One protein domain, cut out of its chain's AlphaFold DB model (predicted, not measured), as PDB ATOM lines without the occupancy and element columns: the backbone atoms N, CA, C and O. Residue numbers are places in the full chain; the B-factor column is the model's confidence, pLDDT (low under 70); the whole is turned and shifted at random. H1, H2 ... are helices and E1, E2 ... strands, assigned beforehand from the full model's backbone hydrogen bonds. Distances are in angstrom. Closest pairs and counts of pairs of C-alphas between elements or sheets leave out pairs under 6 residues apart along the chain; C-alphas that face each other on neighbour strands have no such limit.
ATOM      1  N   VAL A  17      -3.262  54.218  15.460       96.75
ATOM      2  CA  VAL A  17      -2.125  53.700  14.684       96.75
ATOM      3  C   VAL A  17      -2.372  52.244  14.291       96.75
ATOM      4  O   VAL A  17      -2.225  51.904  13.120       96.75
ATOM      5  N   LEU A  18      -2.821  51.400  15.225       96.56
ATOM      6  CA  LEU A  18      -3.142  49.996  14.947       96.56
ATOM      7  C   LEU A  18      -4.250  49.851  13.891       96.56
ATOM      8  O   LEU A  18      -4.088  49.094  12.934       96.56
ATOM      9  N   LEU A  19      -5.350  50.597  14.030       96.75
ATOM     10  CA  LEU A  19      -6.453  50.599  13.063       96.75
ATOM     11  C   LEU A  19      -6.002  51.091  11.685       96.75
ATOM     12  O   LEU A  19      -6.398  50.520  10.671       96.75
ATOM     13  N   THR A  20      -5.143  52.111  11.639       96.50
ATOM     14  CA  THR A  20      -4.592  52.642  10.384       96.50
ATOM     15  C   THR A  20      -3.701  51.610   9.694       96.50
ATOM     16  O   THR A  20      -3.816  51.427   8.484       96.50
ATOM     17  N   LEU A  21      -2.859  50.889  10.442       97.12
ATOM     18  CA  LEU A  21      -2.027  49.809   9.902       97.12
ATOM     19  C   LEU A  21      -2.874  48.646   9.368       97.12
ATOM     20  O   LEU A  21      -2.588  48.136   8.286       97.12
ATOM     21  N   LEU A  22      -3.938  48.264  10.080       96.94
ATOM     22  CA  LEU A  22      -4.875  47.231   9.629       96.94
ATOM     23  C   LEU A  22      -5.593  47.652   8.336       96.94
ATOM     24  O   LEU A  22      -5.638  46.886   7.374       96.94
ATOM     25  N   ALA A  23      -6.113  48.882   8.294       95.94
ATOM     26  CA  ALA A  23      -6.781  49.432   7.119       95.94
ATOM     27  C   ALA A  23      -5.829  49.539   5.916       95.94
ATOM     28  O   ALA A  23      -6.200  49.165   4.805       95.94
ATOM     29  N   ALA A  24      -4.588  49.988   6.135       96.00
ATOM     30  CA  ALA A  24      -3.559  50.046   5.101       96.00
ATOM     31  C   ALA A  24      -3.189  48.648   4.580       96.00
ATOM     32  O   ALA A  24      -3.065  48.466   3.369       96.00
ATOM     33  N   GLY A  25      -3.068  47.654   5.469       94.75
ATOM     34  CA  GLY A  25      -2.826  46.260   5.097       94.75
ATOM     35  C   GLY A  25      -3.950  45.683   4.233       94.75
ATOM     36  O   GLY A  25      -3.682  45.114   3.179       94.75
ATOM     37  N   LEU A  26      -5.211  45.902   4.618       95.69
ATOM     38  CA  LEU A  26      -6.367  45.452   3.839       95.69
ATOM     39  C   LEU A  26      -6.458  46.163   2.483       95.69
ATOM     40  O   LEU A  26      -6.677  45.512   1.464       95.69
ATOM     41  N   ALA A  27      -6.230  47.478   2.445       95.12
ATOM     42  CA  ALA A  27      -6.201  48.237   1.197       95.12
ATOM     43  C   ALA A  27      -5.092  47.748   0.251       95.12
ATOM     44  O   ALA A  27      -5.312  47.659  -0.958       95.12
ATOM     45  N   PHE A  28      -3.917  47.399   0.787       94.44
ATOM     46  CA  PHE A  28      -2.823  46.822   0.009       94.44
ATOM     47  C   PHE A  28      -3.206  45.460  -0.586       94.44
ATOM     48  O   PHE A  28      -3.018  45.251  -1.785       94.44
ATOM     49  N   THR A  29      -3.808  44.571   0.212       93.69
ATOM     50  CA  THR A  29      -4.286  43.258  -0.252       93.69
ATOM     51  C   THR A  29      -5.350  43.396  -1.340       93.69
ATOM     52  O   THR A  29      -5.173  42.850  -2.426       93.69
ATOM     53  N   VAL A  30      -6.400  44.193  -1.109       94.25
ATOM     54  CA  VAL A  30      -7.485  44.399  -2.088       94.25
ATOM     55  C   VAL A  30      -6.950  45.000  -3.386       94.25
ATOM     56  O   VAL A  30      -7.299  44.547  -4.474       94.25
ATOM     57  N   ARG A  31      -6.061  45.997  -3.302       93.88
ATOM     58  CA  ARG A  31      -5.451  46.596  -4.496       93.88
ATOM     59  C   ARG A  31      -4.622  45.576  -5.280       93.88
ATOM     60  O   ARG A  31      -4.652  45.597  -6.508       93.88
ATOM     61  N   SER A  32      -3.899  44.698  -4.588       92.38
ATOM     62  CA  SER A  32      -3.145  43.608  -5.214       92.38
ATOM     63  C   SER A  32      -4.073  42.620  -5.926       92.38
ATOM     64  O   SER A  32      -3.863  42.328  -7.102       92.38
ATOM     65  N   GLU A  33      -5.140  42.168  -5.263       91.69
ATOM     66  CA  GLU A  33      -6.119  41.236  -5.839       91.69
ATOM     67  C   GLU A  33      -6.822  41.817  -7.070       91.69
ATOM     68  O   GLU A  33      -6.910  41.147  -8.099       91.69
ATOM     69  N   VAL A  34      -7.241  43.086  -7.016       92.00
ATOM     70  CA  VAL A  34      -7.853  43.777  -8.163       92.00
ATOM     71  C   VAL A  34      -6.873  43.881  -9.334       92.00
ATOM     72  O   VAL A  34      -7.254  43.644 -10.479       92.00
ATOM     73  N   ASN A  35      -5.600  44.185  -9.073       89.44
ATOM     74  CA  ASN A  35      -4.584  44.237 -10.125       89.44
ATOM     75  C   ASN A  35      -4.340  42.858 -10.758       89.44
ATOM     76  O   ASN A  35      -4.197  42.770 -11.976       89.44
ATOM     77  N   ILE A  36      -4.314  41.786  -9.960       90.38
ATOM     78  CA  ILE A  36      -4.167  40.411 -10.459       90.38
ATOM     79  C   ILE A  36      -5.370  40.028 -11.326       90.38
ATOM     80  O   ILE A  36      -5.180  39.530 -12.436       90.38
ATOM     81  N   ALA A  37      -6.591  40.296 -10.857       90.56
ATOM     82  CA  ALA A  37      -7.815  40.004 -11.599       90.56
ATOM     83  C   ALA A  37      -7.869  40.763 -12.934       90.56
ATOM     84  O   ALA A  37      -8.176  40.167 -13.966       90.56
ATOM     85  N   ASN A  38      -7.496  42.046 -12.935       89.31
ATOM     86  CA  ASN A  38      -7.414  42.846 -14.156       89.31
ATOM     87  C   ASN A  38      -6.352  42.302 -15.119       89.31
ATOM     88  O   ASN A  38      -6.643  42.116 -16.295       89.31
ATOM     89  N   ASN A  39      -5.148  41.982 -14.636       88.81
ATOM     90  CA  ASN A  39      -4.097  41.408 -15.482       88.81
ATOM     91  C   ASN A  39      -4.525  40.068 -16.097       88.81
ATOM     92  O   ASN A  39      -4.254  39.821 -17.270       88.81
ATOM     93  N   PHE A  40      -5.217  39.223 -15.331       91.12
ATOM     94  CA  PHE A  40      -5.750  37.957 -15.826       91.12
ATOM     95  C   PHE A  40      -6.819  38.169 -16.908       91.12
ATOM     96  O   PHE A  40      -6.766  37.532 -17.961       91.12
ATOM     97  N   ALA A  41      -7.757  39.094 -16.685       92.06
ATOM     98  CA  ALA A  41      -8.778  39.440 -17.671       92.06
ATOM     99  C   ALA A  41      -8.154  39.976 -18.972       92.06
ATOM    100  O   ALA A  41      -8.538  39.557 -20.063       92.06
ATOM    101  N   GLU A  42      -7.149  40.844 -18.865       92.81
ATOM    102  CA  GLU A  42      -6.432  41.423 -20.005       92.81
ATOM    103  C   GLU A  42      -5.628  40.373 -20.790       92.81
ATOM    104  O   GLU A  42      -5.669  40.355 -22.020       92.81
ATOM    105  N   GLN A  43      -4.958  39.440 -20.103       93.25
ATOM    106  CA  GLN A  43      -4.285  38.302 -20.743       93.25
ATOM    107  C   GLN A  43      -5.274  37.394 -21.481       93.25
ATOM    108  O   GLN A  43      -5.008  36.977 -22.609       93.25
ATOM    109  N   LEU A  44      -6.439  37.123 -20.886       94.38
ATOM    110  CA  LEU A  44      -7.474  36.314 -21.524       94.38
ATOM    111  C   LEU A  44      -8.042  37.005 -22.772       94.38
ATOM    112  O   LEU A  44      -8.211  36.362 -23.809       94.38
ATOM    113  N   ARG A  45      -8.272  38.325 -22.709       96.12
ATOM    114  CA  ARG A  45      -8.667  39.134 -23.875       96.12
ATOM    115  C   ARG A  45      -7.606  39.080 -24.976       96.12
ATOM    116  O   ARG A  45      -7.952  38.813 -26.124       96.12
ATOM    117  N   ALA A  46      -6.327  39.259 -24.637       97.31
ATOM    118  CA  ALA A  46      -5.224  39.162 -25.596       97.31
ATOM    119  C   ALA A  46      -5.178  37.781 -26.270       97.31
ATOM    120  O   ALA A  46      -5.046  37.693 -27.489       97.31
ATOM    121  N   ARG A  47      -5.373  36.700 -25.506       97.31
ATOM    122  CA  ARG A  47      -5.437  35.337 -26.047       97.31
ATOM    123  C   ARG A  47      -6.559  35.159 -27.065       97.31
ATOM    124  O   ARG A  47      -6.310  34.651 -28.156       97.31
ATOM    125  N   TYR A  48      -7.776  35.591 -26.744       97.25
ATOM    126  CA  TYR A  48      -8.904  35.462 -27.671       97.25
ATOM    127  C   TYR A  48      -8.762  36.354 -28.910       97.25
ATOM    128  O   TYR A  48      -9.169  35.942 -29.994       97.25
ATOM    129  N   LEU A  49      -8.121  37.521 -28.796       97.88
ATOM    130  CA  LEU A  49      -7.763  38.338 -29.960       97.88
ATOM    131  C   LEU A  49      -6.751  37.623 -30.863       97.88
ATOM    132  O   LEU A  49      -6.927  37.606 -32.079       97.88
ATOM    133  N   ALA A  50      -5.729  36.983 -30.286       97.94
ATOM    134  CA  ALA A  50      -4.771  36.191 -31.053       97.94
ATOM    135  C   ALA A  50      -5.463  35.022 -31.779       97.94
ATOM    136  O   ALA A  50      -5.204  34.791 -32.959       97.94
ATOM    137  N   GLN A  51      -6.392  34.327 -31.109       97.56
ATOM    138  CA  GLN A  51      -7.197  33.264 -31.724       97.56
ATOM    139  C   GLN A  51      -8.085  33.796 -32.854       97.56
ATOM    140  O   GLN A  51      -8.151  33.176 -33.914       97.56
ATOM    141  N   ALA A  52      -8.726  34.953 -32.663       96.50
ATOM    142  CA  ALA A  52      -9.515  35.600 -33.706       96.50
ATOM    143  C   ALA A  52      -8.655  35.905 -34.939       96.50
ATOM    144  O   ALA A  52      -9.035  35.542 -36.049       96.50
ATOM    145  N   GLY A  53      -7.465  36.482 -34.741       95.44
ATOM    146  CA  GLY A  53      -6.506  36.707 -35.820       95.44
ATOM    147  C   GLY A  53      -6.105  35.409 -36.525       95.44
ATOM    148  O   GLY A  53      -6.186  35.326 -37.750       95.44
ATOM    149  N   PHE A  54      -5.730  34.371 -35.773       96.12
ATOM    150  CA  PHE A  54      -5.365  33.068 -36.339       96.12
ATOM    151  C   PHE A  54      -6.463  32.505 -37.255       96.12
ATOM    152  O   PHE A  54      -6.173  32.119 -38.387       96.12
ATOM    153  N   TYR A  55      -7.724  32.499 -36.809       94.62
ATOM    154  CA  TYR A  55      -8.829  31.986 -37.622       94.62
ATOM    155  C   TYR A  55      -9.141  32.865 -38.838       94.62
ATOM    156  O   TYR A  55      -9.505  32.323 -39.878       94.62
ATOM    157  N   GLN A  56      -8.953  34.185 -38.749       92.56
ATOM    158  CA  GLN A  56      -9.068  35.079 -39.909       92.56
ATOM    159  C   GLN A  56      -8.010  34.757 -40.971       92.56
ATOM    160  O   GLN A  56      -8.339  34.597 -42.145       92.56
ATOM    161  N   ALA A  57      -6.753  34.577 -40.555       92.00
ATOM    162  CA  ALA A  57      -5.674  34.188 -41.460       92.00
ATOM    163  C   ALA A  57      -5.906  32.799 -42.074       92.00
ATOM    164  O   ALA A  57      -5.741  32.617 -43.278       92.00
ATOM    165  N   LEU A  58      -6.357  31.828 -41.273       91.00
ATOM    166  CA  LEU A  58      -6.693  30.494 -41.766       91.00
ATOM    167  C   LEU A  58      -7.846  30.538 -42.777       91.00
ATOM    168  O   LEU A  58      -7.775  29.898 -43.821       91.00
ATOM    169  N   GLN A  59      -8.890  31.323 -42.506       88.50
ATOM    170  CA  GLN A  59     -10.012  31.502 -43.425       88.50
ATOM    171  C   GLN A  59      -9.570  32.126 -44.753       88.50
ATOM    172  O   GLN A  59     -10.084  31.744 -45.805       88.50
ATOM    173  N   GLN A  60      -8.629  33.070 -44.720       86.25
ATOM    174  CA  GLN A  60      -8.059  33.649 -45.929       86.25
ATOM    175  C   GLN A  60      -7.296  32.604 -46.748       86.25
ATOM    176  O   GLN A  60      -7.551  32.491 -47.942       86.25
ATOM    177  N   LEU A  61      -6.459  31.779 -46.107       86.44
ATOM    178  CA  LEU A  61      -5.773  30.662 -46.768       86.44
ATOM    179  C   LEU A  61      -6.746  29.616 -47.338       86.44
ATOM    180  O   LEU A  61      -6.477  29.007 -48.363       86.44
ATOM    181  N   MET A  62      -7.892  29.386 -46.693       84.19
ATOM    182  CA  MET A  62      -8.910  28.446 -47.188       84.19
ATOM    183  C   MET A  62      -9.686  28.961 -48.407       84.19
ATOM    184  O   MET A  62     -10.258  28.156 -49.145       84.19
ATOM    185  N   ARG A  63      -9.766  30.286 -48.575       79.81
ATOM    186  CA  ARG A  63     -10.386  30.942 -49.740       79.81
ATOM    187  C   ARG A  63      -9.436  31.046 -50.928       79.81
ATOM    188  O   ARG A  63      -9.912  31.221 -52.045       79.81
ATOM    189  N   ASP A  64      -8.141  30.971 -50.661       74.56
ATOM    190  CA  ASP A  64      -7.092  30.965 -51.664       74.56
ATOM    191  C   ASP A  64      -7.121  29.675 -52.502       74.56
ATOM    192  O   ASP A  64      -7.469  28.594 -52.007       74.56
ATOM    193  N   ASP A  65      -6.804  29.788 -53.790       68.44
ATOM    194  CA  ASP A  65      -6.836  28.656 -54.716       68.44
ATOM    195  C   ASP A  65      -5.538  27.827 -54.656       68.44
ATOM    196  O   ASP A  65      -4.610  28.136 -53.916       68.44
ATOM    197  N   PHE A  66      -5.481  26.692 -55.364       64.50
ATOM    198  CA  PHE A  66      -4.260  25.867 -55.489       64.50
ATOM    199  C   PHE A  66      -3.309  26.401 -56.583       64.50
ATOM    200  O   PHE A  66      -2.537  25.633 -57.182       64.50
ATOM    201  N   GLY A  67      -3.436  27.686 -56.908       68.19
ATOM    202  CA  GLY A  67      -2.675  28.384 -57.922       68.19
ATOM    203  C   GLY A  67      -1.258  28.704 -57.471       68.19
ATOM    204  O   GLY A  67      -0.624  27.967 -56.717       68.19
ATOM    205  N   VAL A  68      -0.726  29.769 -58.053       67.12
ATOM    206  CA  VAL A  68       0.668  30.179 -57.910       67.12
ATOM    207  C   VAL A  68       0.768  31.237 -56.825       67.12
ATOM    208  O   VAL A  68       0.210  32.326 -56.972       67.12
ATOM    209  N   ASP A  69       1.565  30.943 -55.806       73.06
ATOM    210  CA  ASP A  69       1.802  31.822 -54.665       73.06
ATOM    211  C   ASP A  69       3.023  32.712 -54.899       73.06
ATOM    212  O   ASP A  69       4.000  32.287 -55.516       73.06
ATOM    213  N   SER A  70       2.997  33.941 -54.386       62.22
ATOM    214  CA  SER A  70       4.071  34.929 -54.497       62.22
ATOM    215  C   SER A  70       4.241  35.765 -53.233       62.22
ATOM    216  O   SER A  70       3.312  35.939 -52.453       62.22
ATOM    217  N   ALA A  71       5.427  36.354 -53.040       55.53
ATOM    218  CA  ALA A  71       5.678  37.254 -51.907       55.53
ATOM    219  C   ALA A  71       4.794  38.523 -51.917       55.53
ATOM    220  O   ALA A  71       4.674  39.192 -50.893       55.53
ATOM    221  N   ALA A  72       4.210  38.858 -53.074       50.53
ATOM    222  CA  ALA A  72       3.302  39.986 -53.266       50.53
ATOM    223  C   ALA A  72       1.822  39.623 -53.060       50.53
ATOM    224  O   ALA A  72       0.988  40.527 -52.985       50.53
ATOM    225  N   ASP A  73       1.482  38.333 -52.970       56.88
ATOM    226  CA  ASP A  73       0.153  37.929 -52.520       56.88
ATOM    227  C   ASP A  73      -0.039  38.337 -51.058       56.88
ATOM    228  O   ASP A  73       0.916  38.671 -50.357       56.88
ATOM    229  N   THR A  74      -1.295  38.363 -50.613       50.81
ATOM    230  CA  THR A  74      -1.791  38.924 -49.343       50.81
ATOM    231  C   THR A  74      -1.312  38.150 -48.094       50.81
ATOM    232  O   THR A  74      -2.088  37.826 -47.198       50.81
ATOM    233  N   PHE A  75      -0.022  37.829 -48.031       56.19
ATOM    234  CA  PHE A  75       0.696  37.123 -46.979       56.19
ATOM    235  C   PHE A  75       1.467  38.076 -46.053       56.19
ATOM    236  O   PHE A  75       2.127  37.618 -45.129       56.19
ATOM    237  N   GLY A  76       1.397  39.394 -46.271       63.22
ATOM    238  CA  GLY A  76       2.188  40.373 -45.521       63.22
ATOM    239  C   GLY A  76       1.823  40.434 -44.038       63.22
ATOM    240  O   GLY A  76       2.533  39.916 -43.175       63.22
ATOM    241  N   GLU A  77       0.716  41.098 -43.727       80.19
ATOM    242  CA  GLU A  77       0.264  41.296 -42.356       80.19
ATOM    243  C   GLU A  77      -1.241  41.577 -42.349       80.19
ATOM    244  O   GLU A  77      -1.720  42.411 -43.110       80.19
ATOM    245  N   LEU A  78      -1.988  40.881 -41.496       87.25
ATOM    246  CA  LEU A  78      -3.421  41.080 -41.312       87.25
ATOM    247  C   LEU A  78      -3.659  41.796 -39.999       87.25
ATOM    248  O   LEU A  78      -3.375  41.249 -38.931       87.25
ATOM    249  N   ARG A  79      -4.223  42.998 -40.063       91.62
ATOM    250  CA  ARG A  79      -4.604  43.751 -38.871       91.62
ATOM    251  C   ARG A  79      -6.113  43.815 -38.767       91.62
ATOM    252  O   ARG A  79      -6.802  44.121 -39.731       91.62
ATOM    253  N   SER A  80      -6.618  43.605 -37.556       93.06
ATOM    254  CA  SER A  80      -8.036  43.835 -37.228       93.06
ATOM    255  C   SER A  80      -8.563  45.193 -37.721       93.06
ATOM    256  O   SER A  80      -9.672  45.258 -38.243       93.06
ATOM    257  N   GLN A  81      -7.746  46.248 -37.630       89.62
ATOM    258  CA  GLN A  81      -8.092  47.601 -38.078       89.62
ATOM    259  C   GLN A  81      -8.301  47.694 -39.595       89.62
ATOM    260  O   GLN A  81      -9.281  48.292 -40.033       89.62
ATOM    261  N   ASP A  82      -7.435  47.054 -40.387       89.56
ATOM    262  CA  ASP A  82      -7.533  47.042 -41.855       89.56
ATOM    263  C   ASP A  82      -8.782  46.275 -42.329       89.56
ATOM    264  O   ASP A  82      -9.310  46.527 -43.409       89.56
ATOM    265  N   LEU A  83      -9.289  45.367 -41.488       88.31
ATOM    266  CA  LEU A  83     -10.525  44.610 -41.700       88.31
ATOM    267  C   LEU A  83     -11.780  45.325 -41.162       88.31
ATOM    268  O   LEU A  83     -12.879  44.782 -41.270       88.31
ATOM    269  N   GLY A  84     -11.640  46.508 -40.552       92.25
ATOM    270  CA  GLY A  84     -12.750  47.240 -39.931       92.25
ATOM    271  C   GLY A  84     -13.332  46.563 -38.684       92.25
ATOM    272  O   GLY A  84     -14.484  46.817 -38.333       92.25
ATOM    273  N   LEU A  85     -12.568  45.687 -38.023       92.75
ATOM    274  CA  LEU A  85     -12.986  44.995 -36.804       92.75
ATOM    275  C   LEU A  85     -12.585  45.811 -35.571       92.75
ATOM    276  O   LEU A  85     -11.398  45.959 -35.277       92.75
ATOM    277  N   ASP A  86     -13.581  46.313 -34.839       93.44
ATOM    278  CA  ASP A  86     -13.381  47.089 -33.615       93.44
ATOM    279  C   ASP A  86     -13.447  46.197 -32.366       93.44
ATOM    280  O   ASP A  86     -14.444  45.516 -32.110       93.44
ATOM    281  N   PHE A  87     -12.373  46.219 -31.576       93.69
ATOM    282  CA  PHE A  87     -12.261  45.526 -30.291       93.69
ATOM    283  C   PHE A  87     -11.965  46.500 -29.133       93.69
ATOM    284  O   PHE A  87     -11.448  46.089 -28.086       93.69
ATOM    285  N   GLY A  88     -12.276  47.789 -29.304       92.00
ATOM    286  CA  GLY A  88     -12.010  48.847 -28.336       92.00
ATOM    287  C   GLY A  88     -10.513  49.114 -28.184       92.00
ATOM    288  O   GLY A  88      -9.842  49.554 -29.111       92.00
ATOM    289  N   ASP A  89      -9.968  48.843 -26.999       92.06
ATOM    290  CA  ASP A  89      -8.531  48.958 -26.717       92.06
ATOM    291  C   ASP A  89      -7.719  47.710 -27.115       92.06
ATOM    292  O   ASP A  89      -6.517  47.627 -26.833       92.06
ATOM    293  N   GLY A  90      -8.381  46.736 -27.746       95.44
ATOM    294  CA  GLY A  90      -7.798  45.511 -28.270       95.44
ATOM    295  C   GLY A  90      -7.550  45.559 -29.778       95.44
ATOM    296  O   GLY A  90      -8.250  46.234 -30.524       95.44
ATOM    297  N   GLN A  91      -6.569  44.794 -30.245       96.25
ATOM    298  CA  GLN A  91      -6.364  44.508 -31.666       96.25
ATOM    299  C   GLN A  91      -5.674  43.158 -31.849       96.25
ATOM    300  O   GLN A  91      -4.948  42.700 -30.962       96.25
ATOM    301  N   PHE A  92      -5.844  42.555 -33.023       96.06
ATOM    302  CA  PHE A  92      -4.964  41.484 -33.482       96.06
ATOM    303  C   PHE A  92      -4.130  41.908 -34.692       96.06
ATOM    304  O   PHE A  92      -4.572  42.729 -35.506       96.06
ATOM    305  N   ILE A  93      -2.944  41.309 -34.797       94.56
ATOM    306  CA  ILE A  93      -2.012  41.404 -35.924       94.56
ATOM    307  C   ILE A  93      -1.557  39.985 -36.263       94.56
ATOM    308  O   ILE A  93      -1.116  39.265 -35.371       94.56
ATOM    309  N   VAL A  94      -1.635  39.571 -37.524       94.50
ATOM    310  CA  VAL A  94      -1.189  38.241 -37.957       94.50
ATOM    311  C   VAL A  94      -0.194  38.364 -39.086       94.50
ATOM    312  O   VAL A  94      -0.495  38.979 -40.102       94.50
ATOM    313  N   ARG A  95       0.968  37.732 -38.940       92.25
ATOM    314  CA  ARG A  95       1.916  37.553 -40.038       92.25
ATOM    315  C   ARG A  95       1.759  36.150 -40.609       92.25
ATOM    316  O   ARG A  95       1.875  35.176 -39.859       92.25
ATOM    317  N   ILE A  96       1.515  36.069 -41.913       92.12
ATOM    318  CA  ILE A  96       1.551  34.817 -42.668       92.12
ATOM    319  C   ILE A  96       2.944  34.710 -43.291       92.12
ATOM    320  O   ILE A  96       3.578  35.704 -43.631       92.12
ATOM    321  N   THR A  97       3.518  33.522 -43.352       91.62
ATOM    322  CA  THR A  97       4.820  33.322 -43.995       91.62
ATOM    323  C   THR A  97       4.791  32.001 -44.728       91.62
ATOM    324  O   THR A  97       4.394  30.994 -44.151       91.62
ATOM    325  N   ASP A  98       5.194  32.012 -45.992       93.00
ATOM    326  CA  ASP A  98       5.343  30.786 -46.760       93.00
ATOM    327  C   ASP A  98       6.596  30.036 -46.298       93.00
ATOM    328  O   ASP A  98       7.719  30.530 -46.410       93.00
ATOM    329  N   GLU A  99       6.401  28.843 -45.751       95.50
ATOM    330  CA  GLU A  99       7.502  27.967 -45.351       95.50
ATOM    331  C   GLU A  99       8.065  27.203 -46.557       95.50
ATOM    332  O   GLU A  99       9.220  26.788 -46.540       95.50
ATOM    333  N   THR A 100       7.300  27.096 -47.647       95.56
ATOM    334  CA  THR A 100       7.737  26.489 -48.914       95.56
ATOM    335  C   THR A 100       8.831  27.310 -49.596       95.56
ATOM    336  O   THR A 100       9.616  26.760 -50.351       95.56
ATOM    337  N   GLY A 101       8.946  28.614 -49.326       95.25
ATOM    338  CA  GLY A 101      10.052  29.445 -49.824       95.25
ATOM    339  C   GLY A 101      11.395  29.199 -49.119       95.25
ATOM    340  O   GLY A 101      12.415  29.746 -49.528       95.25
ATOM    341  N   LYS A 102      11.425  28.402 -48.046       97.25
ATOM    342  CA  LYS A 102      12.608  28.210 -47.197       97.25
ATOM    343  C   LYS A 102      13.320  26.896 -47.496       97.25
ATOM    344  O   LYS A 102      12.722  25.937 -47.982       97.25
ATOM    345  N   LEU A 103      14.600  26.819 -47.137       98.12
ATOM    346  CA  LEU A 103      15.359  25.574 -47.215       98.12
ATOM    347  C   LEU A 103      14.892  24.602 -46.122       98.12
ATOM    348  O   LEU A 103      14.974  24.903 -44.931       98.12
ATOM    349  N   ALA A 205       5.786  20.832 -47.144       92.19
ATOM    350  CA  ALA A 205       4.952  19.850 -47.811       92.19
ATOM    351  C   ALA A 205       4.079  20.571 -48.834       92.19
ATOM    352  O   ALA A 205       3.350  21.500 -48.484       92.19
ATOM    353  N   THR A 206       4.160  20.145 -50.093       91.56
ATOM    354  CA  THR A 206       3.371  20.703 -51.195       91.56
ATOM    355  C   THR A 206       2.546  19.601 -51.849       91.56
ATOM    356  O   THR A 206       3.117  18.607 -52.304       91.56
ATOM    357  N   PRO A 207       1.213  19.740 -51.927       91.69
ATOM    358  CA  PRO A 207       0.387  18.788 -52.651       91.69
ATOM    359  C   PRO A 207       0.797  18.635 -54.123       91.69
ATOM    360  O   PRO A 207       1.042  19.618 -54.822       91.69
ATOM    361  N   ASN A 208       0.848  17.398 -54.619       92.81
ATOM    362  CA  ASN A 208       1.217  17.082 -56.001       92.81
ATOM    363  C   ASN A 208       0.020  17.247 -56.953       92.81
ATOM    364  O   ASN A 208      -0.505  16.276 -57.504       92.81
ATOM    365  N   VAL A 209      -0.435  18.492 -57.108       90.56
ATOM    366  CA  VAL A 209      -1.615  18.845 -57.909       90.56
ATOM    367  C   VAL A 209      -1.371  19.970 -58.909       90.56
ATOM    368  O   VAL A 209      -0.455  20.794 -58.767       90.56
ATOM    369  N   VAL A 369       2.129  14.058 -52.055       91.62
ATOM    370  CA  VAL A 369       2.787  15.204 -51.426       91.62
ATOM    371  C   VAL A 369       4.263  15.191 -51.807       91.62
ATOM    372  O   VAL A 369       4.901  14.137 -51.854       91.62
ATOM    373  N   GLN A 370       4.803  16.369 -52.087       93.00
ATOM    374  CA  GLN A 370       6.214  16.588 -52.366       93.00
ATOM    375  C   GLN A 370       6.825  17.368 -51.209       93.00
ATOM    376  O   GLN A 370       6.343  18.447 -50.856       93.00
ATOM    377  N   TYR A 371       7.878  16.805 -50.624       93.88
ATOM    378  CA  TYR A 371       8.603  17.424 -49.525       93.88
ATOM    379  C   TYR A 371       9.858  18.127 -50.033       93.88
ATOM    380  O   TYR A 371      10.504  17.643 -50.961       93.88
ATOM    381  N   GLY A 372      10.226  19.245 -49.414       94.88
ATOM    382  CA  GLY A 372      11.533  19.861 -49.653       94.88
ATOM    383  C   GLY A 372      11.647  20.744 -50.891       94.88
ATOM    384  O   GLY A 372      12.731  21.268 -51.140       94.88
ATOM    385  N   LEU A 373      10.567  20.919 -51.660       96.44
ATOM    386  CA  LEU A 373      10.553  21.858 -52.780       96.44
ATOM    387  C   LEU A 373      10.591  23.300 -52.272       96.44
ATOM    388  O   LEU A 373       9.930  23.626 -51.287       96.44
ATOM    389  N   VAL A 374      11.338  24.145 -52.981       97.62
ATOM    390  CA  VAL A 374      11.488  25.573 -52.696       97.62
ATOM    391  C   VAL A 374      10.628  26.394 -53.657       97.62
ATOM    392  O   VAL A 374      10.784  26.287 -54.874       97.62
ATOM    393  N   ASN A 375       9.714  27.216 -53.147       96.25
ATOM    394  CA  ASN A 375       8.889  28.084 -53.988       96.25
ATOM    395  C   ASN A 375       9.713  29.273 -54.523       96.25
ATOM    396  O   ASN A 375      10.114  30.156 -53.770       96.25
ATOM    397  N   LEU A 376       9.921  29.325 -55.842       95.88
ATOM    398  CA  LEU A 376      10.698  30.365 -56.539       95.88
ATOM    399  C   LEU A 376      10.179  31.788 -56.293       95.88
ATOM    400  O   LEU A 376      10.941  32.759 -56.287       95.88
ATOM    401  N   ASN A 377       8.871  31.924 -56.097       94.81
ATOM    402  CA  ASN A 377       8.213  33.216 -55.977       94.81
ATOM    403  C   ASN A 377       8.331  33.826 -54.576       94.81
ATOM    404  O   ASN A 377       8.176  35.040 -54.427       94.81
ATOM    405  N   THR A 378       8.604  33.007 -53.559       93.00
ATOM    406  CA  THR A 378       8.699  33.426 -52.151       93.00
ATOM    407  C   THR A 378      10.093  33.212 -51.567       93.00
ATOM    408  O   THR A 378      10.415  33.816 -50.545       93.00
ATOM    409  N   ALA A 379      10.945  32.419 -52.225       95.62
ATOM    410  CA  ALA A 379      12.282  32.119 -51.744       95.62
ATOM    411  C   ALA A 379      13.167  33.370 -51.609       95.62
ATOM    412  O   ALA A 379      13.277  34.164 -52.557       95.62
ATOM    413  N   PRO A 380      13.831  33.557 -50.456       93.81
ATOM    414  CA  PRO A 380      14.879  34.558 -50.307       93.81
ATOM    415  C   PRO A 380      16.063  34.281 -51.253       93.81
ATOM    416  O   PRO A 380      16.340  33.111 -51.546       93.81
ATOM    417  N   PRO A 381      16.791  35.315 -51.720       93.69
ATOM    418  CA  PRO A 381      17.986  35.134 -52.547       93.69
ATOM    419  C   PRO A 381      19.015  34.185 -51.923       93.69
ATOM    420  O   PRO A 381      19.627  33.402 -52.634       93.69
ATOM    421  N   GLU A 382      19.152  34.186 -50.598       93.88
ATOM    422  CA  GLU A 382      20.049  33.303 -49.849       93.88
ATOM    423  C   GLU A 382      19.691  31.821 -50.016       93.88
ATOM    424  O   GLU A 382      20.565  30.966 -50.142       93.88
ATOM    425  N   VAL A 383      18.397  31.506 -50.079       96.50
ATOM    426  CA  VAL A 383      17.935  30.134 -50.322       96.50
ATOM    427  C   VAL A 383      18.181  29.739 -51.778       96.50
ATOM    428  O   VAL A 383      18.616  28.620 -52.044       96.50
ATOM    429  N   LEU A 384      17.949  30.649 -52.729       96.25
ATOM    430  CA  LEU A 384      18.202  30.396 -54.153       96.25
ATOM    431  C   LEU A 384      19.696  30.197 -54.442       96.25
ATOM    432  O   LEU A 384      20.055  29.285 -55.185       96.25
ATOM    433  N   SER A 385      20.560  30.987 -53.807       95.06
ATOM    434  CA  SER A 385      22.015  30.839 -53.874       95.06
ATOM    435  C   SER A 385      22.483  29.483 -53.353       95.06
ATOM    436  O   SER A 385      23.359  28.878 -53.959       95.06
ATOM    437  N   ALA A 386      21.854  28.931 -52.310       95.75
ATOM    438  CA  ALA A 386      22.163  27.571 -51.859       95.75
ATOM    439  C   ALA A 386      21.804  26.486 -52.894       95.75
ATOM    440  O   ALA A 386      22.442  25.433 -52.935       95.75
ATOM    441  N   LEU A 387      20.790  26.723 -53.735       96.06
ATOM    442  CA  LEU A 387      20.406  25.813 -54.824       96.06
ATOM    443  C   LEU A 387      21.267  25.990 -56.085       96.06
ATOM    444  O   LEU A 387      21.330  25.078 -56.911       96.06
ATOM    445  N   LEU A 388      21.907  27.152 -56.244       94.94
ATOM    446  CA  LEU A 388      22.721  27.544 -57.398       94.94
ATOM    447  C   LEU A 388      24.045  28.207 -56.949       94.94
ATOM    448  O   LEU A 388      24.310  29.346 -57.340       94.94
ATOM    449  N   PRO A 389      24.896  27.517 -56.161       91.44
ATOM    450  CA  PRO A 389      26.056  28.139 -55.506       91.44
ATOM    451  C   PRO A 389      27.038  28.792 -56.483       91.44
ATOM    452  O   PRO A 389      27.581  29.856 -56.206       91.44
ATOM    453  N   ASP A 390      27.212  28.192 -57.662       91.25
ATOM    454  CA  ASP A 390      28.175  28.647 -58.667       91.25
ATOM    455  C   ASP A 390      27.560  29.588 -59.722       91.25
ATOM    456  O   ASP A 390      28.140  29.786 -60.793       91.25
ATOM    457  N   ASN A 391      26.355  30.131 -59.489       95.06
ATOM    458  CA  ASN A 391      25.671  30.979 -60.473       95.06
ATOM    459  C   ASN A 391      24.844  32.120 -59.849       95.06
ATOM    460  O   ASN A 391      23.611  32.099 -59.917       95.06
ATOM    461  N   PRO A 392      25.505  33.158 -59.304       93.75
ATOM    462  CA  PRO A 392      24.812  34.323 -58.754       93.75
ATOM    463  C   PRO A 392      23.974  35.069 -59.805       93.75
ATOM    464  O   PRO A 392      22.889  35.545 -59.494       93.75
ATOM    465  N   ALA A 393      24.414  35.094 -61.071       95.12
ATOM    466  CA  ALA A 393      23.667  35.739 -62.153       95.12
ATOM    467  C   ALA A 393      22.292  35.089 -62.387       95.12
ATOM    468  O   ALA A 393      21.318  35.784 -62.654       95.12
ATOM    469  N   ALA A 394      22.187  33.762 -62.250       95.56
ATOM    470  CA  ALA A 394      20.897  33.084 -62.335       95.56
ATOM    471  C   ALA A 394      19.978  33.408 -61.153       95.56
ATOM    472  O   ALA A 394      18.767  33.505 -61.342       95.56
ATOM    473  N   VAL A 395      20.524  33.596 -59.947       96.12
ATOM    474  CA  VAL A 395      19.737  34.035 -58.784       96.12
ATOM    475  C   VAL A 395      19.171  35.431 -59.032       96.12
ATOM    476  O   VAL A 395      17.965  35.634 -58.875       96.12
ATOM    477  N   ASP A 396      20.008  36.360 -59.495       95.62
ATOM    478  CA  ASP A 396      19.590  37.722 -59.841       95.62
ATOM    479  C   ASP A 396      18.522  37.723 -60.940       95.62
ATOM    480  O   ASP A 396      17.510  38.410 -60.807       95.62
ATOM    481  N   ASP A 397      18.680  36.901 -61.981       95.81
ATOM    482  CA  ASP A 397      17.693  36.766 -63.054       95.81
ATOM    483  C   ASP A 397      16.362  36.189 -62.558       95.81
ATOM    484  O   ASP A 397      15.304  36.660 -62.978       95.81
ATOM    485  N   ILE A 398      16.376  35.211 -61.644       95.75
ATOM    486  CA  ILE A 398      15.147  34.681 -61.028       95.75
ATOM    487  C   ILE A 398      14.446  35.787 -60.228       95.75
ATOM    488  O   ILE A 398      13.233  35.983 -60.360       95.75
ATOM    489  N   VAL A 399      15.199  36.546 -59.426       94.44
ATOM    490  CA  VAL A 399      14.663  37.650 -58.618       94.44
ATOM    491  C   VAL A 399      14.141  38.790 -59.500       94.44
ATOM    492  O   VAL A 399      13.064  39.329 -59.230       94.44
ATOM    493  N   ALA A 400      14.850  39.135 -60.571       94.25
ATOM    494  CA  ALA A 400      14.427  40.145 -61.531       94.25
ATOM    495  C   ALA A 400      13.180  39.691 -62.298       94.25
ATOM    496  O   ALA A 400      12.238  40.470 -62.458       94.25
ATOM    497  N   TYR A 401      13.124  38.421 -62.712       94.25
ATOM    498  CA  TYR A 401      11.982  37.862 -63.430       94.25
ATOM    499  C   TYR A 401      10.696  37.974 -62.612       94.25
ATOM    500  O   TYR A 401       9.696  38.475 -63.133       94.25
ATOM    501  N   ARG A 402      10.714  37.581 -61.327       91.12
ATOM    502  CA  ARG A 402       9.529  37.708 -60.455       91.12
ATOM    503  C   ARG A 402       9.131  39.167 -60.220       91.12
ATOM    504  O   ARG A 402       7.948  39.462 -60.165       91.12
ATOM    505  N   GLN A 403      10.082  40.099 -60.137       88.12
ATOM    506  CA  GLN A 403       9.765  41.524 -59.970       88.12
ATOM    507  C   GLN A 403       9.141  42.135 -61.231       88.12
ATOM    508  O   GLN A 403       8.236  42.959 -61.131       88.12
ATOM    509  N   GLN A 404       9.605  41.728 -62.414       90.12
ATOM    510  CA  GLN A 404       9.138  42.264 -63.695       90.12
ATOM    511  C   GLN A 404       7.815  41.643 -64.157       90.12
ATOM    512  O   GLN A 404       6.963  42.347 -64.690       90.12
ATOM    513  N   ARG A 431      13.769  20.475 -57.359       95.12
ATOM    514  CA  ARG A 431      13.984  21.060 -56.032       95.12
ATOM    515  C   ARG A 431      13.180  22.333 -55.826       95.12
ATOM    516  O   ARG A 431      13.229  22.910 -54.745       95.12
ATOM    517  N   VAL A 432      12.454  22.768 -56.850       96.88
ATOM    518  CA  VAL A 432      11.707  24.021 -56.845       96.88
ATOM    519  C   VAL A 432      10.266  23.818 -57.282       96.88
ATOM    520  O   VAL A 432       9.924  22.855 -57.966       96.88
ATOM    521  N   CYS A 433       9.414  24.745 -56.873       95.62
ATOM    522  CA  CYS A 433       8.014  24.830 -57.258       95.62
ATOM    523  C   CYS A 433       7.602  26.303 -57.391       95.62
ATOM    524  O   CYS A 433       8.407  27.206 -57.172       95.62
ATOM    525  N   VAL A 434       6.349  26.541 -57.768       94.12
ATOM    526  CA  VAL A 434       5.738  27.884 -57.828       94.12
ATOM    527  C   VAL A 434       4.502  28.002 -56.927       94.12
ATOM    528  O   VAL A 434       3.767  28.982 -56.992       94.12
ATOM    529  N   LYS A 435       4.253  26.977 -56.107       90.12
ATOM    530  CA  LYS A 435       3.068  26.834 -55.255       90.12
ATOM    531  C   LYS A 435       3.485  26.596 -53.815       90.12
ATOM    532  O   LYS A 435       4.531  25.991 -53.584       90.12
ATOM    533  N   SER A 436       2.626  26.964 -52.878       89.25
ATOM    534  CA  SER A 436       2.877  26.827 -51.451       89.25
ATOM    535  C   SER A 436       1.853  25.911 -50.796       89.25
ATOM    536  O   SER A 436       0.632  26.078 -50.884       89.25
ATOM    537  N   GLY A 437       2.367  24.897 -50.105       90.75
ATOM    538  CA  GLY A 437       1.542  23.975 -49.327       90.75
ATOM    539  C   GLY A 437       1.682  24.150 -47.821       90.75
ATOM    540  O   GLY A 437       0.865  23.614 -47.082       90.75
ATOM    541  N   THR A 438       2.682  24.891 -47.339       94.44
ATOM    542  CA  THR A 438       2.953  25.034 -45.903       94.44
ATOM    543  C   THR A 438       3.132  26.496 -45.519       94.44
ATOM    544  O   THR A 438       3.942  27.204 -46.111       94.44
ATOM    545  N   PHE A 439       2.412  26.936 -44.487       94.19
ATOM    546  CA  PHE A 439       2.421  28.323 -44.031       94.19
ATOM    547  C   PHE A 439       2.624  28.411 -42.524       94.19
ATOM    548  O   PHE A 439       2.102  27.599 -41.759       94.19
ATOM    549  N   ARG A 440       3.325  29.452 -42.084       94.38
ATOM    550  CA  ARG A 440       3.436  29.837 -40.679       94.38
ATOM    551  C   ARG A 440       2.526  31.011 -40.373       94.38
ATOM    552  O   ARG A 440       2.578  32.034 -41.052       94.38
ATOM    553  N   LEU A 441       1.730  30.874 -39.322       95.00
ATOM    554  CA  LEU A 441       0.813  31.886 -38.816       95.00
ATOM    555  C   LEU A 441       1.306  32.364 -37.450       95.00
ATOM    556  O   LEU A 441       1.251  31.620 -36.472       95.00
ATOM    557  N   ARG A 442       1.778  33.612 -37.385       95.06
ATOM    558  CA  ARG A 442       2.124  34.293 -36.127       95.06
ATOM    559  C   ARG A 442       1.048  35.319 -35.797       95.06
ATOM    560  O   ARG A 442       1.085  36.424 -36.332       95.06
ATOM    561  N   ALA A 443       0.099  34.952 -34.940       96.75
ATOM    562  CA  ALA A 443      -1.019  35.800 -34.534       96.75
ATOM    563  C   ALA A 443      -0.778  36.413 -33.150       96.75
ATOM    564  O   ALA A 443      -0.648  35.708 -32.152       96.75
ATOM    565  N   LEU A 444      -0.728  37.739 -33.098       96.88
ATOM    566  CA  LEU A 444      -0.573  38.546 -31.895       96.88
ATOM    567  C   LEU A 444      -1.919  39.153 -31.521       96.88
ATOM    568  O   LEU A 444      -2.507  39.872 -32.323       96.88
ATOM    569  N   GLY A 445      -2.374  38.923 -30.296       97.31
ATOM    570  CA  GLY A 445      -3.456  39.687 -29.683       97.31
ATOM    571  C   GLY A 445      -2.881  40.686 -28.688       97.31
ATOM    572  O   GLY A 445      -2.028  40.328 -27.879       97.31
ATOM    573  N   ILE A 446      -3.309  41.940 -28.770       96.19
ATOM    574  CA  ILE A 446      -2.746  43.068 -28.020       96.19
ATOM    575  C   ILE A 446      -3.896  43.814 -27.346       96.19
ATOM    576  O   ILE A 446      -4.847  44.172 -28.031       96.19
ATOM    577  N   VAL A 447      -3.792  44.097 -26.044       95.75
ATOM    578  CA  VAL A 447      -4.793  44.881 -25.290       95.75
ATOM    579  C   VAL A 447      -4.133  46.021 -24.515       95.75
ATOM    580  O   VAL A 447      -2.970  45.925 -24.094       95.75
ATOM    581  N   GLY A 448      -4.854  47.136 -24.370       84.75
ATOM    582  CA  GLY A 448      -4.496  48.234 -23.476       84.75
ATOM    583  C   GLY A 448      -3.185  48.925 -23.854       84.75
ATOM    584  O   GLY A 448      -2.401  49.268 -22.971       84.75
ATOM    585  N   ASN A 449      -2.915  49.091 -25.156       78.12
ATOM    586  CA  ASN A 449      -1.651  49.617 -25.691       78.12
ATOM    587  C   ASN A 449      -0.415  48.772 -25.292       78.12
ATOM    588  O   ASN A 449       0.570  49.293 -24.771       78.12
ATOM    589  N   ARG A 450      -0.474  47.454 -25.547       78.31
ATOM    590  CA  ARG A 450       0.576  46.450 -25.244       78.31
ATOM    591  C   ARG A 450       0.792  46.153 -23.756       78.31
ATOM    592  O   ARG A 450       1.851  45.657 -23.383       78.31
ATOM    593  N   ARG A 451      -0.211  46.401 -22.909       81.25
ATOM    594  CA  ARG A 451      -0.196  45.952 -21.502       81.25
ATOM    595  C   ARG A 451      -0.328  44.438 -21.384       81.25
ATOM    596  O   ARG A 451       0.337  43.838 -20.547       81.25
ATOM    597  N   ALA A 452      -1.145  43.840 -22.246       90.00
ATOM    598  CA  ALA A 452      -1.228  42.400 -22.427       90.00
ATOM    599  C   ALA A 452      -0.978  42.060 -23.898       90.00
ATOM    600  O   ALA A 452      -1.516  42.711 -24.798       90.00
ATOM    601  N   VAL A 453      -0.138  41.054 -24.126       94.75
ATOM    602  CA  VAL A 453       0.163  40.507 -25.449       94.75
ATOM    603  C   VAL A 453       0.136  38.990 -25.339       94.75
ATOM    604  O   VAL A 453       0.705  38.447 -24.398       94.75
ATOM    605  N   HIS A 454      -0.511  38.329 -26.294       97.12
ATOM    606  CA  HIS A 454      -0.503  36.872 -26.436       97.12
ATOM    607  C   HIS A 454      -0.105  36.527 -27.866       97.12
ATOM    608  O   HIS A 454      -0.633  37.129 -28.805       97.12
ATOM    609  N   LEU A 455       0.820  35.586 -28.042       97.00
ATOM    610  CA  LEU A 455       1.263  35.111 -29.353       97.00
ATOM    611  C   LEU A 455       0.823  33.666 -29.568       97.00
ATOM    612  O   LEU A 455       1.142  32.789 -28.768       97.00
ATOM    613  N   ILE A 456       0.196  33.417 -30.712       98.00
ATOM    614  CA  ILE A 456       0.031  32.089 -31.299       98.00
ATOM    615  C   ILE A 456       1.022  31.968 -32.454       98.00
ATOM    616  O   ILE A 456       1.058  32.827 -33.332       98.00
ATOM    617  N   ASP A 457       1.823  30.910 -32.449       95.62
ATOM    618  CA  ASP A 457       2.751  30.550 -33.517       95.62
ATOM    619  C   ASP A 457       2.414  29.137 -33.992       95.62
ATOM    620  O   ASP A 457       2.529  28.173 -33.229       95.62
ATOM    621  N   ALA A 458       1.940  29.025 -35.228       96.38
ATOM    622  CA  ALA A 458       1.430  27.780 -35.776       96.38
ATOM    623  C   ALA A 458       1.953  27.521 -37.189       96.38
ATOM    624  O   ALA A 458       2.108  28.453 -37.973       96.38
ATOM    625  N   ILE A 459       2.172  26.249 -37.519       95.56
ATOM    626  CA  ILE A 459       2.436  25.799 -38.891       95.56
ATOM    627  C   ILE A 459       1.193  25.075 -39.385       95.56
ATOM    628  O   ILE A 459       0.730  24.132 -38.736       95.56
ATOM    629  N   VAL A 460       0.663  25.515 -40.520       94.81
ATOM    630  CA  VAL A 460      -0.494  24.914 -41.181       94.81
ATOM    631  C   VAL A 460      -0.090  24.359 -42.540       94.81
ATOM    632  O   VAL A 460       0.637  24.996 -43.299       94.81
ATOM    633  N   GLU A 461      -0.563  23.157 -42.844       93.25
ATOM    634  CA  GLU A 461      -0.267  22.441 -44.083       93.25
ATOM    635  C   GLU A 461      -1.553  22.220 -44.876       93.25
ATOM    636  O   GLU A 461      -2.522  21.649 -44.364       93.25
ATOM    637  N   ARG A 462      -1.548  22.658 -46.133       90.25
ATOM    638  CA  ARG A 462      -2.637  22.510 -47.096       90.25
ATOM    639  C   ARG A 462      -2.813  21.029 -47.437       90.25
ATOM    640  O   ARG A 462      -1.867  20.359 -47.839       90.25
ATOM    641  N   GLN A 463      -4.029  20.518 -47.294       84.19
ATOM    642  CA  GLN A 463      -4.397  19.141 -47.608       84.19
ATOM    643  C   GLN A 463      -5.188  19.061 -48.909       84.19
ATOM    644  O   GLN A 463      -6.012  19.926 -49.223       84.19
ATOM    645  N   LEU A 464      -4.987  17.960 -49.629       71.62
ATOM    646  CA  LEU A 464      -5.901  17.542 -50.685       71.62
ATOM    647  C   LEU A 464      -7.164  16.985 -50.042       71.62
ATOM    648  O   LEU A 464      -7.081  16.141 -49.150       71.62
ATOM    649  N   ARG A 465      -8.342  17.413 -50.507       64.06
ATOM    650  CA  ARG A 465      -9.566  16.705 -50.127       64.06
ATOM    651  C   ARG A 465      -9.495  15.296 -50.696       64.06
ATOM    652  O   ARG A 465      -9.537  15.111 -51.909       64.06
ATOM    653  N   THR A 466      -9.463  14.303 -49.820       48.47
ATOM    654  CA  THR A 466      -9.953  12.976 -50.175       48.47
ATOM    655  C   THR A 466     -11.477  13.081 -50.281       48.47
ATOM    656  O   THR A 466     -12.109  13.584 -49.346       48.47
ATOM    657  N   ALA A 487      -9.927  25.007 -49.827       71.56
ATOM    658  CA  ALA A 487      -8.785  24.232 -49.360       71.56
ATOM    659  C   ALA A 487      -8.955  23.824 -47.886       71.56
ATOM    660  O   ALA A 487      -9.586  24.525 -47.093       71.56
ATOM    661  N   GLN A 488      -8.406  22.667 -47.513       83.12
ATOM    662  CA  GLN A 488      -8.349  22.213 -46.121       83.12
ATOM    663  C   GLN A 488      -6.933  22.376 -45.585       83.12
ATOM    664  O   GLN A 488      -5.971  22.240 -46.333       83.12
ATOM    665  N   PHE A 489      -6.811  22.633 -44.287       89.94
ATOM    666  CA  PHE A 489      -5.527  22.767 -43.610       89.94
ATOM    667  C   PHE A 489      -5.505  21.912 -42.352       89.94
ATOM    668  O   PHE A 489      -6.515  21.782 -41.658       89.94
ATOM    669  N   ILE A 490      -4.336  21.370 -42.042       92.06
ATOM    670  CA  ILE A 490      -4.049  20.721 -40.762       92.06
ATOM    671  C   ILE A 490      -2.947  21.482 -40.041       92.06
ATOM    672  O   ILE A 490      -2.050  22.042 -40.667       92.06
ATOM    673  N   ILE A 491      -3.015  21.500 -38.715       94.00
ATOM    674  CA  ILE A 491      -2.010  22.150 -37.878       94.00
ATOM    675  C   ILE A 491      -0.894  21.137 -37.612       94.00
ATOM    676  O   ILE A 491      -1.137  20.086 -37.023       94.00
ATOM    677  N   ARG A 492       0.324  21.447 -38.061       92.88
ATOM    678  CA  ARG A 492       1.537  20.635 -37.848       92.88
ATOM    679  C   ARG A 492       2.322  21.060 -36.616       92.88
ATOM    680  O   ARG A 492       2.997  20.242 -36.004       92.88
ATOM    681  N   TYR A 493       2.206  22.329 -36.242       94.00
ATOM    682  CA  TYR A 493       2.861  22.901 -35.074       94.00
ATOM    683  C   TYR A 493       1.940  23.927 -34.428       94.00
ATOM    684  O   TYR A 493       1.277  24.685 -35.136       94.00
ATOM    685  N   TRP A 494       1.922  23.965 -33.096       94.38
ATOM    686  CA  TRP A 494       1.155  24.936 -32.324       94.38
ATOM    687  C   TRP A 494       1.899  25.317 -31.050       94.38
ATOM    688  O   TRP A 494       2.238  24.457 -30.233       94.38
ATOM    689  N   ARG A 495       2.103  26.617 -30.849       94.00
ATOM    690  CA  ARG A 495       2.649  27.166 -29.611       94.00
ATOM    691  C   ARG A 495       1.944  28.460 -29.239       94.00
ATOM    692  O   ARG A 495       1.785  29.349 -30.066       94.00
ATOM    693  N   GLU A 496       1.605  28.581 -27.961       92.56
ATOM    694  CA  GLU A 496       1.063  29.803 -27.366       92.56
ATOM    695  C   GLU A 496       2.021  30.329 -26.294       92.56
ATOM    696  O   GLU A 496       2.640  29.526 -25.587       92.56
ATOM    697  N   ARG A 497       2.170  31.651 -26.176       89.75
ATOM    698  CA  ARG A 497       2.952  32.286 -25.106       89.75
ATOM    699  C   ARG A 497       2.558  33.728 -24.832       89.75
ATOM    700  O   ARG A 497       2.058  34.387 -25.776       89.75
TER     701      ARG A 497
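Overview. This is residues 17 to 103, 205 to 209, 369 to 404, 431 to 466 and 487 to 497 of the 497 residues of an uncharacterized protein of Armatimonadetes bacterium (UniProt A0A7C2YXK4). A twisted sheet of four strands, E1, E4, E5 and E6, curls round residues 39 to 63 of one very long helix, H1, while residues 17 to 38 of H1 stick out beyond the sheet as a free arm that makes much of the length. At the end away from this arm lies a small head of the two short helices H2 and H3, and the short strand pair E2 and E3 also lies at that end. The printed part has 175 residues with three named helices and six named strands, in the order H1 E1 E2 E3 H2 H3 E4 E5 E6; the large sheet has the order E1 - E4 - E5 - E6 and the small one E2 - E3, both antiparallel. The class is mixed, helices and strands, and the whole is loose, with a radius of gyration of the C-alphas of 22.9 A and spans of 83 by 40 by 29 A.

Along the chain. In the large sheet, E1 is residues 90 to 98 and 27.0 A long, E4 is residues 438 to 447 and 29.6 A long, E5 is residues 452 to 463 and 34.4 A long, and E6 is residues 488 to 496 and 22.3 A long. E6 bends by 65 degrees at residue 493, and its C-alpha 496 is at (1.063, 29.803, -27.366). H1, residues 17 to 63, measures 68.8 A from C-alpha 17 at (-2.125, 53.700, 14.684) to C-alpha 63 at (-10.386, 30.942, -49.740). The small sheet has E2, residues 205 to 207, and E3, residues 369 to 371. H2 is residues 381 to 387, and H3, residues 392 to 404, is 18.3 A long.

Arrangement. E1 and E6 are the edge strands of the large sheet, and E4 and E5 are inner strands. E1 and E4 are antiparallel at 165 degrees, with N 93 and O 444 2.9 A apart, within hydrogen-bond range. E4 and E5 form a hairpin, with N 443 and O 456 at 2.8 A. E5 and E6 are antiparallel at 149 degrees, with N 457 and O 495 at 2.8 A. H1 is on one face of this sheet, an arrangement of two layers, one of helix and one of strands. The closest C-alphas of H1 and E4 are those of Ala 50 and Gly 445, 4.0 A apart; those of H1 and E1 are Leu 49 and Phe 92, at 5.5 A. Residues 78 to 79 make a short antiparallel pairing with residues 93 to 94 of E1. The closest C-alphas of E2 and E4 are those of Ala 205 and Thr 438, 5.9 A apart. E2 and E3 are antiparallel, with N 206 and O 370 at 2.9 A. H2 and H3 touch, with the C-alphas of Leu 384 and Val 395 closest at 6.1 A, and run opposite ways at a steep tilt of 52 degrees. Neither is on the large sheet, and both are apart from H1. In H1, H2 and H3 every O i to N i+4 pair is within hydrogen-bond range.

Size, cuts and confidence. The C-alphas of Val 17 and Asn 391 are the two farthest apart, at 83.3 A. Without residues 17 to 38, which stand free, the body spans 55 by 37 by 26 A. Residues 104 to 204, 210 to 368, 405 to 430 and 467 to 486 are not printed; the C-alpha gaps across these cuts are 11.9 A, 8.6 A, 23.1 A and 11.3 A. Of the links that are printed whole, H1 to E1 is long, with 26 residues. The mean pLDDT of the printed part is 90.2; residues 65 to 68, 70 to 76 and 465 to 466 are under 70.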